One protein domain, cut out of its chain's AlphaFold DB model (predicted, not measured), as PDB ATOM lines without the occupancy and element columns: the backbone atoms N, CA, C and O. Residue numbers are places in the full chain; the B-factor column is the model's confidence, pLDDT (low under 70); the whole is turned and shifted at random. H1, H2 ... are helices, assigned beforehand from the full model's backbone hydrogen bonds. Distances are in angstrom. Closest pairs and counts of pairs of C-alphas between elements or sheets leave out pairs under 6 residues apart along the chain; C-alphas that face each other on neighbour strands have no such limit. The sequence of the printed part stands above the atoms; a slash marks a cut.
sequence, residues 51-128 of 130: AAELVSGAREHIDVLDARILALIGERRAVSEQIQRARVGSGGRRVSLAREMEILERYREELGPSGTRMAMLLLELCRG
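Overview. This is residues 51 to 128 of the 130 residues of the protein "Chorismate mutase" of Streptomyces lonarensis (UniProt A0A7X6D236). A helical hairpin, H2 and H3, folds back over the later part of one long helix, H1, whose residues 51 to 72 stick out as a free arm and make much of the length. H3 crosses from H2 to H1 and meets it with residues 122 to 127. The printed part has 78 residues with three named helices, H1, H2, H3, and no named strand: all helix. It is loose, with a radius of gyration of the C-alphas of 16.5 A, spanning 58 by 25 by 15 A.

Arrangement. H1, residues 51 to 89, is apart from H2, residues 97 to 111. H3, residues 113 to 127, touches H2; the closest C-alphas, of Arg 108 and Gly 115, are 4.4 A apart. This hairpin has a steep tilt of 42 degrees, opposite ways. H3 touches H1 at residues 73 to 81 alone, the same way at a steep tilt of 50 degrees; the closest C-alphas, of Arg 77 and Cys 126, are 4.7 A apart. Every O i to N i+4 pair is within hydrogen-bond range in H1 and H2, and 10 of 11 in H3.

Along the chain. H1 is 56.2 A long from C-alpha 51 at (144.204, 173.657, 67.175); H2 is 20.8 A and H3 22.6 A, to C-alpha 127 at (138.107, 131.541, 69.723).

Size, cuts and confidence. The C-alphas of Ala 51 and Gly 91, the two farthest apart, are 58.7 A apart. The printed part has no cut; no link is long, and no printed residue is under 70 in pLDDT.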
ATOM      1  N   ALA A  51     144.578 174.924  67.781       90.12
ATOM      2  CA  ALA A  51     144.204 173.657  67.175       90.12
ATOM      3  C   ALA A  51     145.232 172.557  67.491       90.12
ATOM      4  O   ALA A  51     144.834 171.408  67.669       90.12
ATOM      5  N   ALA A  52     146.524 172.890  67.589       90.38
ATOM      6  CA  ALA A  52     147.569 171.938  67.964       90.38
ATOM      7  C   ALA A  52     147.373 171.433  69.403       90.38
ATOM      8  O   ALA A  52     147.361 170.222  69.628       90.38
ATOM      9  N   GLU A  53     147.111 172.336  70.352       88.69
ATOM     10  CA  GLU A  53     146.818 171.985  71.747       88.69
ATOM     11  C   GLU A  53     145.579 171.084  71.864       88.69
ATOM     12  O   GLU A  53     145.622 170.043  72.527       88.69
ATOM     13  N   LEU A  54     144.490 171.425  71.161       93.12
ATOM     14  CA  LEU A  54     143.266 170.619  71.153       93.12
ATOM     15  C   LEU A  54     143.511 169.222  70.574       93.12
ATOM     16  O   LEU A  54     143.046 168.231  71.141       93.12
ATOM     17  N   VAL A  55     144.229 169.126  69.451       92.88
ATOM     18  CA  VAL A  55     144.542 167.839  68.815       92.88
ATOM     19  C   VAL A  55     145.418 166.981  69.722       92.88
ATOM     20  O   VAL A  55     145.158 165.782  69.836       92.88
ATOM     21  N   SER A  56     146.419 167.571  70.382       92.31
ATOM     22  CA  SER A  56     147.280 166.847  71.318       92.31
ATOM     23  C   SER A  56     146.466 166.252  72.472       92.31
ATOM     24  O   SER A  56     146.459 165.035  72.658       92.31
ATOM     25  N   GLY A  57     145.658 167.071  73.159       93.50
ATOM     26  CA  GLY A  57     144.810 166.597  74.260       93.50
ATOM     27  C   GLY A  57     143.754 165.572  73.823       93.50
ATOM     28  O   GLY A  57     143.459 164.619  74.545       93.50
ATOM     29  N   ALA A  58     143.203 165.711  72.613       95.50
ATOM     30  CA  ALA A  58     142.278 164.723  72.059       95.50
ATOM     31  C   ALA A  58     142.959 163.370  71.796       95.50
ATOM     32  O   ALA A  58     142.343 162.332  72.038       95.50
ATOM     33  N   ARG A  59     144.217 163.360  71.335       95.62
ATOM     34  CA  ARG A  59     144.986 162.122  71.124       95.62
ATOM     35  C   ARG A  59     145.336 161.434  72.435       95.62
ATOM     36  O   ARG A  59     145.111 160.236  72.538       95.62
ATOM     37  N   GLU A  60     145.746 162.182  73.454       96.25
ATOM     38  CA  GLU A  60     145.951 161.621  74.796       96.25
ATOM     39  C   GLU A  60     144.668 160.964  75.330       96.25
ATOM     40  O   GLU A  60     144.696 159.882  75.921       96.25
ATOM     41  N   HIS A  61     143.507 161.580  75.086       97.88
ATOM     42  CA  HIS A  61     142.232 160.977  75.464       97.88
ATOM     43  C   HIS A  61     141.914 159.712  74.647       97.88
ATOM     44  O   HIS A  61     141.412 158.742  75.219       97.88
ATOM     45  N   ILE A  62     142.227 159.689  73.346       97.88
ATOM     46  CA  ILE A  62     142.121 158.479  72.513       97.88
ATOM     47  C   ILE A  62     143.004 157.367  73.083       97.88
ATOM     48  O   ILE A  62     142.506 156.263  73.269       97.88
ATOM     49  N   ASP A  63     144.244 157.658  73.470       98.00
ATOM     50  CA  ASP A  63     145.155 156.660  74.040       98.00
ATOM     51  C   ASP A  63     144.589 156.045  75.333       98.00
ATOM     52  O   ASP A  63     144.647 154.829  75.550       98.00
ATOM     53  N   VAL A  64     143.968 156.867  76.187       98.38
ATOM     54  CA  VAL A  64     143.275 156.392  77.398       98.38
ATOM     55  C   VAL A  64     142.075 155.506  77.050       98.38
ATOM     56  O   VAL A  64     141.837 154.497  77.724       98.38
ATOM     57  N   LEU A  65     141.295 155.868  76.030       98.69
ATOM     58  CA  LEU A  65     140.168 155.059  75.565       98.69
ATOM     59  C   LEU A  65     140.645 153.732  74.971       98.69
ATOM     60  O   LEU A  65     140.091 152.688  75.314       98.69
ATOM     61  N   ASP A  66     141.703 153.748  74.170       98.62
ATOM     62  CA  ASP A  66     142.280 152.561  73.548       98.62
ATOM     63  C   ASP A  66     142.845 151.601  74.592       98.62
ATOM     64  O   ASP A  66     142.576 150.398  74.535       98.62
ATOM     65  N   ALA A  67     143.524 152.109  75.625       98.56
ATOM     66  CA  ALA A  67     143.968 151.289  76.751       98.56
ATOM     67  C   ALA A  67     142.792 150.570  77.440       98.56
ATOM     68  O   ALA A  67     142.880 149.381  77.765       98.56
ATOM     69  N   ARG A  68     141.657 151.261  77.621       98.75
ATOM     70  CA  ARG A  68     140.436 150.671  78.197       98.75
ATOM     71  C   ARG A  68     139.801 149.649  77.254       98.75
ATOM     72  O   ARG A  68     139.405 148.578  77.708       98.75
ATOM     73  N   ILE A  69     139.728 149.942  75.956       97.94
ATOM     74  CA  ILE A  69     139.199 149.020  74.941       97.94
ATOM     75  C   ILE A  69     140.035 147.738  74.905       97.94
ATOM     76  O   ILE A  69     139.475 146.642  74.935       97.94
ATOM     77  N   LEU A  70     141.365 147.850  74.906       97.81
ATOM     78  CA  LEU A  70     142.272 146.702  74.922       97.81
ATOM     79  C   LEU A  70     142.102 145.855  76.189       97.81
ATOM     80  O   LEU A  70     142.031 144.628  76.091       97.81
ATOM     81  N   ALA A  71     141.967 146.490  77.357       98.31
ATOM     82  CA  ALA A  71     141.690 145.788  78.610       98.31
ATOM     83  C   ALA A  71     140.361 145.011  78.550       98.31
ATOM     84  O   ALA A  71     140.329 143.818  78.861       98.31
ATOM     85  N   LEU A  72     139.289 145.645  78.061       98.31
ATOM     86  CA  LEU A  72     137.969 145.022  77.904       98.31
ATOM     87  C   LEU A  72     137.982 143.863  76.899       98.31
ATOM     88  O   LEU A  72     137.349 142.830  77.123       98.31
ATOM     89  N   ILE A  73     138.713 144.000  75.791       96.94
ATOM     90  CA  ILE A  73     138.884 142.917  74.815       96.94
ATOM     91  C   ILE A  73     139.623 141.734  75.455       96.94
ATOM     92  O   ILE A  73     139.216 140.585  75.259       96.94
ATOM     93  N   GLY A  74     140.673 142.001  76.237       96.38
ATOM     94  CA  GLY A  74     141.409 140.982  76.987       96.38
ATOM     95  C   GLY A  74     140.515 140.218  77.966       96.38
ATOM     96  O   GLY A  74     140.494 138.986  77.956       96.38
ATOM     97  N   GLU A  75     139.711 140.935  78.751       97.94
ATOM     98  CA  GLU A  75     138.744 140.339  79.676       97.94
ATOM     99  C   GLU A  75     137.697 139.493  78.935       97.94
ATOM    100  O   GLU A  75     137.481 138.322  79.260       97.94
ATOM    101  N   ARG A  76     137.099 140.036  77.865       97.12
ATOM    102  CA  ARG A  76     136.122 139.312  77.042       97.12
ATOM    103  C   ARG A  76     136.707 138.026  76.465       97.12
ATOM    104  O   ARG A  76     136.003 137.012  76.393       97.12
ATOM    105  N   ARG A  77     137.977 138.046  76.051       95.62
ATOM    106  CA  ARG A  77     138.686 136.854  75.579       95.62
ATOM    107  C   ARG A  77     138.815 135.816  76.692       95.62
ATOM    108  O   ARG A  77     138.433 134.670  76.468       95.62
ATOM    109  N   ALA A  78     139.274 136.206  77.879       95.69
ATOM    110  CA  ALA A  78     139.423 135.292  79.014       95.69
ATOM    111  C   ALA A  78     138.090 134.616  79.394       95.69
ATOM    112  O   ALA A  78     138.028 133.394  79.563       95.69
ATOM    113  N   VAL A  79     137.000 135.390  79.434       96.31
ATOM    114  CA  VAL A  79     135.643 134.870  79.669       96.31
ATOM    115  C   VAL A  79     135.204 133.925  78.542       96.31
ATOM    116  O   VAL A  79     134.641 132.859  78.800       96.31
ATOM    117  N   SER A  80     135.490 134.267  77.283       94.94
ATOM    118  CA  SER A  80     135.156 133.413  76.134       94.94
ATOM    119  C   SER A  80     135.875 132.064  76.196       94.94
ATOM    120  O   SER A  80     135.249 131.023  75.989       94.94
ATOM    121  N   GLU A  81     137.161 132.055  76.548       93.38
ATOM    122  CA  GLU A  81     137.947 130.833  76.735       93.38
ATOM    123  C   GLU A  81     137.400 129.981  77.893       93.38
ATOM    124  O   GLU A  81     137.284 128.759  77.763       93.38
ATOM    125  N   GLN A  82     136.995 130.601  79.008       95.56
ATOM    126  CA  GLN A  82     136.347 129.901  80.122       95.56
ATOM    127  C   GLN A  82     135.056 129.194  79.677       95.56
ATOM    128  O   GLN A  82     134.870 128.011  79.974       95.56
ATOM    129  N   ILE A  83     134.194 129.883  78.921       94.38
ATOM    130  CA  ILE A  83     132.947 129.316  78.385       94.38
ATOM    131  C   ILE A  83     133.243 128.151  77.432       94.38
ATOM    132  O   ILE A  83     132.590 127.107  77.497       94.38
ATOM    133  N   GLN A  84     134.231 128.306  76.551       93.81
ATOM    134  CA  GLN A  84     134.620 127.256  75.610       93.81
ATOM    135  C   GLN A  84     135.154 126.015  76.327       93.81
ATOM    136  O   GLN A  84     134.752 124.902  75.980       93.81
ATOM    137  N   ARG A  85     136.004 126.188  77.350       94.00
ATOM    138  CA  ARG A  85     136.495 125.079  78.183       94.00
ATOM    139  C   ARG A  85     135.349 124.336  78.858       94.00
ATOM    140  O   ARG A  85     135.313 123.113  78.781       94.00
ATOM    141  N   ALA A  86     134.394 125.056  79.448       95.56
ATOM    142  CA  ALA A  86     133.232 124.444  80.092       95.56
ATOM    143  C   ALA A  86     132.403 123.604  79.104       95.56
ATOM    144  O   ALA A  86     132.051 122.466  79.402       95.56
ATOM    145  N   ARG A  87     132.152 124.128  77.897       94.12
ATOM    146  CA  ARG A  87     131.380 123.428  76.855       94.12
ATOM    147  C   ARG A  87     132.072 122.182  76.332       94.12
ATOM    148  O   ARG A  87     131.434 121.147  76.195       94.12
ATOM    149  N   VAL A  88     133.359 122.283  76.012       93.75
ATOM    150  CA  VAL A  88     134.127 121.128  75.529       93.75
ATOM    151  C   VAL A  88     134.251 120.085  76.640       93.75
ATOM    152  O   VAL A  88     134.064 118.900  76.379       93.75
ATOM    153  N   GLY A  89     134.482 120.517  77.884       95.31
ATOM    154  CA  GLY A  89     134.531 119.636  79.052       95.31
ATOM    155  C   GLY A  89     133.222 118.883  79.309       95.31
ATOM    156  O   GLY A  89     133.258 117.756  79.791       95.31
ATOM    157  N   SER A  90     132.075 119.453  78.928       94.69
ATOM    158  CA  SER A  90     130.767 118.791  79.001       94.69
ATOM    159  C   SER A  90     130.399 117.987  77.740       94.69
ATOM    160  O   SER A  90     129.234 117.630  77.576       94.69
ATOM    161  N   GLY A  91     131.334 117.760  76.807       94.00
ATOM    162  CA  GLY A  91     131.087 117.046  75.543       94.00
ATOM    163  C   GLY A  91     130.339 117.854  74.471       94.00
ATOM    164  O   GLY A  91     129.905 117.305  73.461       94.00
ATOM    165  N   GLY A  92     130.165 119.160  74.679       92.94
ATOM    166  CA  GLY A  92     129.510 120.066  73.742       92.94
ATOM    167  C   GLY A  92     130.448 120.630  72.670       92.94
ATOM    168  O   GLY A  92     131.667 120.455  72.683       92.94
ATOM    169  N   ARG A  93     129.868 121.383  71.727       92.00
ATOM    170  CA  ARG A  93     130.635 122.099  70.697       92.00
ATOM    171  C   ARG A  93     131.333 123.327  71.283       92.00
ATOM    172  O   ARG A  93     130.756 124.058  72.089       92.00
ATOM    173  N   ARG A  94     132.537 123.612  70.777       87.94
ATOM    174  CA  ARG A  94     133.325 124.800  71.147       87.94
ATOM    175  C   ARG A  94     132.590 126.115  70.844       87.94
ATOM    176  O   ARG A  94     132.663 127.040  71.643       87.94
ATOM    177  N   VAL A  95     131.839 126.184  69.744       90.50
ATOM    178  CA  VAL A  95     131.135 127.398  69.279       90.50
ATOM    179  C   VAL A  95     129.608 127.226  69.264       90.50
ATOM    180  O   VAL A  95     129.100 126.111  69.123       90.50
ATOM    181  N   SER A  96     128.860 128.327  69.422       91.69
ATOM    182  CA  SER A  96     127.403 128.383  69.197       91.69
ATOM    183  C   SER A  96     127.082 129.435  68.150       91.69
ATOM    184  O   SER A  96     127.171 130.625  68.437       91.69
ATOM    185  N   LEU A  97     126.629 128.981  66.981       92.69
ATOM    186  CA  LEU A  97     126.216 129.863  65.893       92.69
ATOM    187  C   LEU A  97     125.120 130.844  66.331       92.69
ATOM    188  O   LEU A  97     125.221 132.022  66.030       92.69
ATOM    189  N   ALA A  98     124.122 130.389  67.096       95.25
ATOM    190  CA  ALA A  98     123.047 131.260  67.579       95.25
ATOM    191  C   ALA A  98     123.595 132.444  68.392       95.25
ATOM    192  O   ALA A  98     123.227 133.591  68.157       95.25
ATOM    193  N   ARG A  99     124.562 132.178  69.281       95.25
ATOM    194  CA  ARG A  99     125.186 133.234  70.084       95.25
ATOM    195  C   ARG A  99     126.077 134.148  69.243       95.25
ATOM    196  O   ARG A  99     126.146 135.339  69.520       95.25
ATOM    197  N   GLU A 100     126.768 133.608  68.243       95.56
ATOM    198  CA  GLU A 100     127.557 134.424  67.314       95.56
ATOM    199  C   GLU A 100     126.653 135.373  66.518       95.56
ATOM    200  O   GLU A 100     126.948 136.563  66.462       95.56
ATOM    201  N   MET A 101     125.507 134.897  66.022       97.50
ATOM    202  CA  MET A 101     124.524 135.733  65.320       97.50
ATOM    203  C   MET A 101     123.970 136.858  66.208       97.50
ATOM    204  O   MET A 101     123.916 138.001  65.765       97.50
ATOM    205  N   GLU A 102     123.644 136.580  67.476       97.75
ATOM    206  CA  GLU A 102     123.227 137.618  68.439       97.75
ATOM    207  C   GLU A 102     124.300 138.696  68.661       97.75
ATOM    208  O   GLU A 102     123.991 139.860  68.906       97.75
ATOM    209  N   ILE A 103     125.581 138.314  68.639       96.94
ATOM    210  CA  ILE A 103     126.691 139.259  68.796       96.94
ATOM    211  C   ILE A 103     126.842 140.109  67.536       96.94
ATOM    212  O   ILE A 103     127.029 141.319  67.654       96.94
ATOM    213  N   LEU A 104     126.753 139.497  66.352       97.12
ATOM    214  CA  LEU A 104     126.820 140.215  65.080       97.12
ATOM    215  C   LEU A 104     125.714 141.270  64.979       97.12
ATOM    216  O   LEU A 104     126.014 142.400  64.597       97.12
ATOM    217  N   GLU A 105     124.479 140.922  65.356       97.81
ATOM    218  CA  GLU A 105     123.357 141.863  65.306       97.81
ATOM    219  C   GLU A 105     123.553 143.012  66.295       97.81
ATOM    220  O   GLU A 105     123.527 144.164  65.879       97.81
ATOM    221  N   ARG A 106     123.912 142.724  67.557       98.12
ATOM    222  CA  ARG A 106     124.176 143.777  68.555       98.12
ATOM    223  C   ARG A 106     125.214 144.790  68.069       98.12
ATOM    224  O   ARG A 106     125.035 145.990  68.214       98.12
ATOM    225  N   TYR A 107     126.325 144.325  67.499       98.00
ATOM    226  CA  TYR A 107     127.351 145.244  67.002       98.00
ATOM    227  C   TYR A 107     126.884 146.021  65.769       98.00
ATOM    228  O   TYR A 107     127.289 147.165  65.588       98.00
ATOM    229  N   ARG A 108     126.063 145.412  64.909       97.56
ATOM    230  CA  ARG A 108     125.490 146.073  63.733       97.56
ATOM    231  C   ARG A 108     124.481 147.154  64.121       97.56
ATOM    232  O   ARG A 108     124.480 148.202  63.484       97.56
ATOM    233  N   GLU A 109     123.653 146.913  65.130       98.25
ATOM    234  CA  GLU A 109     122.687 147.888  65.648       98.25
ATOM    235  C   GLU A 109     123.399 149.133  66.195       98.25
ATOM    236  O   GLU A 109     123.013 150.252  65.870       98.25
ATOM    237  N   GLU A 110     124.494 148.944  66.938       97.88
ATOM    238  CA  GLU A 110     125.230 150.042  67.584       97.88
ATOM    239  C   GLU A 110     126.211 150.772  66.645       97.88
ATOM    240  O   GLU A 110     126.388 151.984  66.735       97.88
ATOM    241  N   LEU A 111     126.884 150.051  65.738       96.81
ATOM    242  CA  LEU A 111     127.987 150.586  64.915       96.81
ATOM    243  C   LEU A 111     127.697 150.553  63.403       96.81
ATOM    244  O   LEU A 111     128.584 150.810  62.578       96.81
ATOM    245  N   GLY A 112     126.478 150.186  63.008       95.88
ATOM    246  CA  GLY A 112     126.064 150.083  61.612       95.88
ATOM    247  C   GLY A 112     126.837 149.011  60.821       95.88
ATOM    248  O   GLY A 112     127.275 147.998  61.377       95.88
ATOM    249  N   PRO A 113     127.056 149.211  59.505       91.25
ATOM    250  CA  PRO A 113     127.735 148.231  58.645       91.25
ATOM    251  C   PRO A 113     129.162 147.865  59.089       91.25
ATOM    252  O   PRO A 113     129.627 146.746  58.863       91.25
ATOM    253  N   SER A 114     129.877 148.792  59.733       95.75
ATOM    254  CA  SER A 114     131.219 148.532  60.274       95.75
ATOM    255  C   SER A 114     131.184 147.667  61.538       95.75
ATOM    256  O   SER A 114     132.150 146.952  61.809       95.75
ATOM    257  N   GLY A 115     130.057 147.654  62.253       96.88
ATOM    258  CA  GLY A 115     129.833 146.831  63.437       96.88
ATOM    259  C   GLY A 115     129.960 145.340  63.179       96.88
ATOM    260  O   GLY A 115     130.677 144.653  63.904       96.88
ATOM    261  N   THR A 116     129.364 144.840  62.094       96.94
ATOM    262  CA  THR A 116     129.489 143.425  61.712       96.94
ATOM    263  C   THR A 116     130.955 143.027  61.518       96.94
ATOM    264  O   THR A 116     131.378 141.981  62.008       96.94
ATOM    265  N   ARG A 117     131.763 143.874  60.863       96.69
ATOM    266  CA  ARG A 117     133.202 143.615  60.671       96.69
ATOM    267  C   ARG A 117     133.959 143.588  61.992       96.69
ATOM    268  O   ARG A 117     134.732 142.661  62.221       96.69
ATOM    269  N   MET A 118     133.690 144.547  62.875       97.12
ATOM    270  CA  MET A 118     134.301 144.581  64.204       97.12
ATOM    271  C   MET A 118     133.951 143.326  65.020       97.12
ATOM    272  O   MET A 118     134.828 142.705  65.617       97.12
ATOM    273  N   ALA A 119     132.686 142.900  64.997       96.81
ATOM    274  CA  ALA A 119     132.238 141.704  65.702       96.81
ATOM    275  C   ALA A 119     132.894 140.423  65.177       96.81
ATOM    276  O   ALA A 119     133.296 139.581  65.980       96.81
ATOM    277  N   MET A 120     133.051 140.281  63.856       95.81
ATOM    278  CA  MET A 120     133.759 139.141  63.264       95.81
ATOM    279  C   MET A 120     135.210 139.060  63.751       95.81
ATOM    280  O   MET A 120     135.632 137.994  64.196       95.81
ATOM    281  N   LEU A 121     135.940 140.184  63.753       95.81
ATOM    282  CA  LEU A 121     137.315 140.245  64.265       95.81
ATOM    283  C   LEU A 121     137.385 139.872  65.753       95.81
ATOM    284  O   LEU A 121     138.245 139.096  66.172       95.81
ATOM    285  N   LEU A 122     136.447 140.372  66.559       95.38
ATOM    286  CA  LEU A 122     136.372 140.060  67.987       95.38
ATOM    287  C   LEU A 122     136.069 138.580  68.257       95.38
ATOM    288  O   LEU A 122     136.636 137.985  69.177       95.38
ATOM    289  N   LEU A 123     135.164 137.977  67.483       94.75
ATOM    290  CA  LEU A 123     134.849 136.550  67.565       94.75
ATOM    291  C   LEU A 123     136.049 135.692  67.152       94.75
ATOM    292  O   LEU A 123     136.348 134.707  67.828       94.75
ATOM    293  N   GLU A 124     136.760 136.090  66.097       93.00
ATOM    294  CA  GLU A 124     137.987 135.434  65.646       93.00
ATOM    295  C   GLU A 124     139.075 135.464  66.725       93.00
ATOM    296  O   GLU A 124     139.636 134.418  67.063       93.00
ATOM    297  N   LEU A 125     139.314 136.631  67.329       92.00
ATOM    298  CA  LEU A 125     140.292 136.796  68.403       92.00
ATOM    299  C   LEU A 125     139.979 135.902  69.614       92.00
ATOM    300  O   LEU A 125     140.884 135.313  70.202       92.00
ATOM    301  N   CYS A 126     138.701 135.789  69.989       90.38
ATOM    302  CA  CYS A 126     138.293 135.106  71.219       90.38
ATOM    303  C   CYS A 126     138.222 133.578  71.113       90.38
ATOM    304  O   CYS A 126     138.194 132.909  72.141       90.38
ATOM    305  N   ARG A 127     138.150 133.005  69.906       85.50
ATOM    306  CA  ARG A 127     138.107 131.541  69.723       85.50
ATOM    307  C   ARG A 127     139.467 130.895  69.483       85.50
ATOM    308  O   ARG A 127     139.544 129.670  69.515       85.50
ATOM    309  N   GLY A 128     140.509 131.711  69.292       70.00
ATOM    310  CA  GLY A 128     141.825 131.264  68.852       70.00
ATOM    311  C   GLY A 128     141.773 130.800  67.396       70.00
ATOM    312  O   GLY A 128     140.898 130.027  67.007       70.00
TER     313      GLY A 128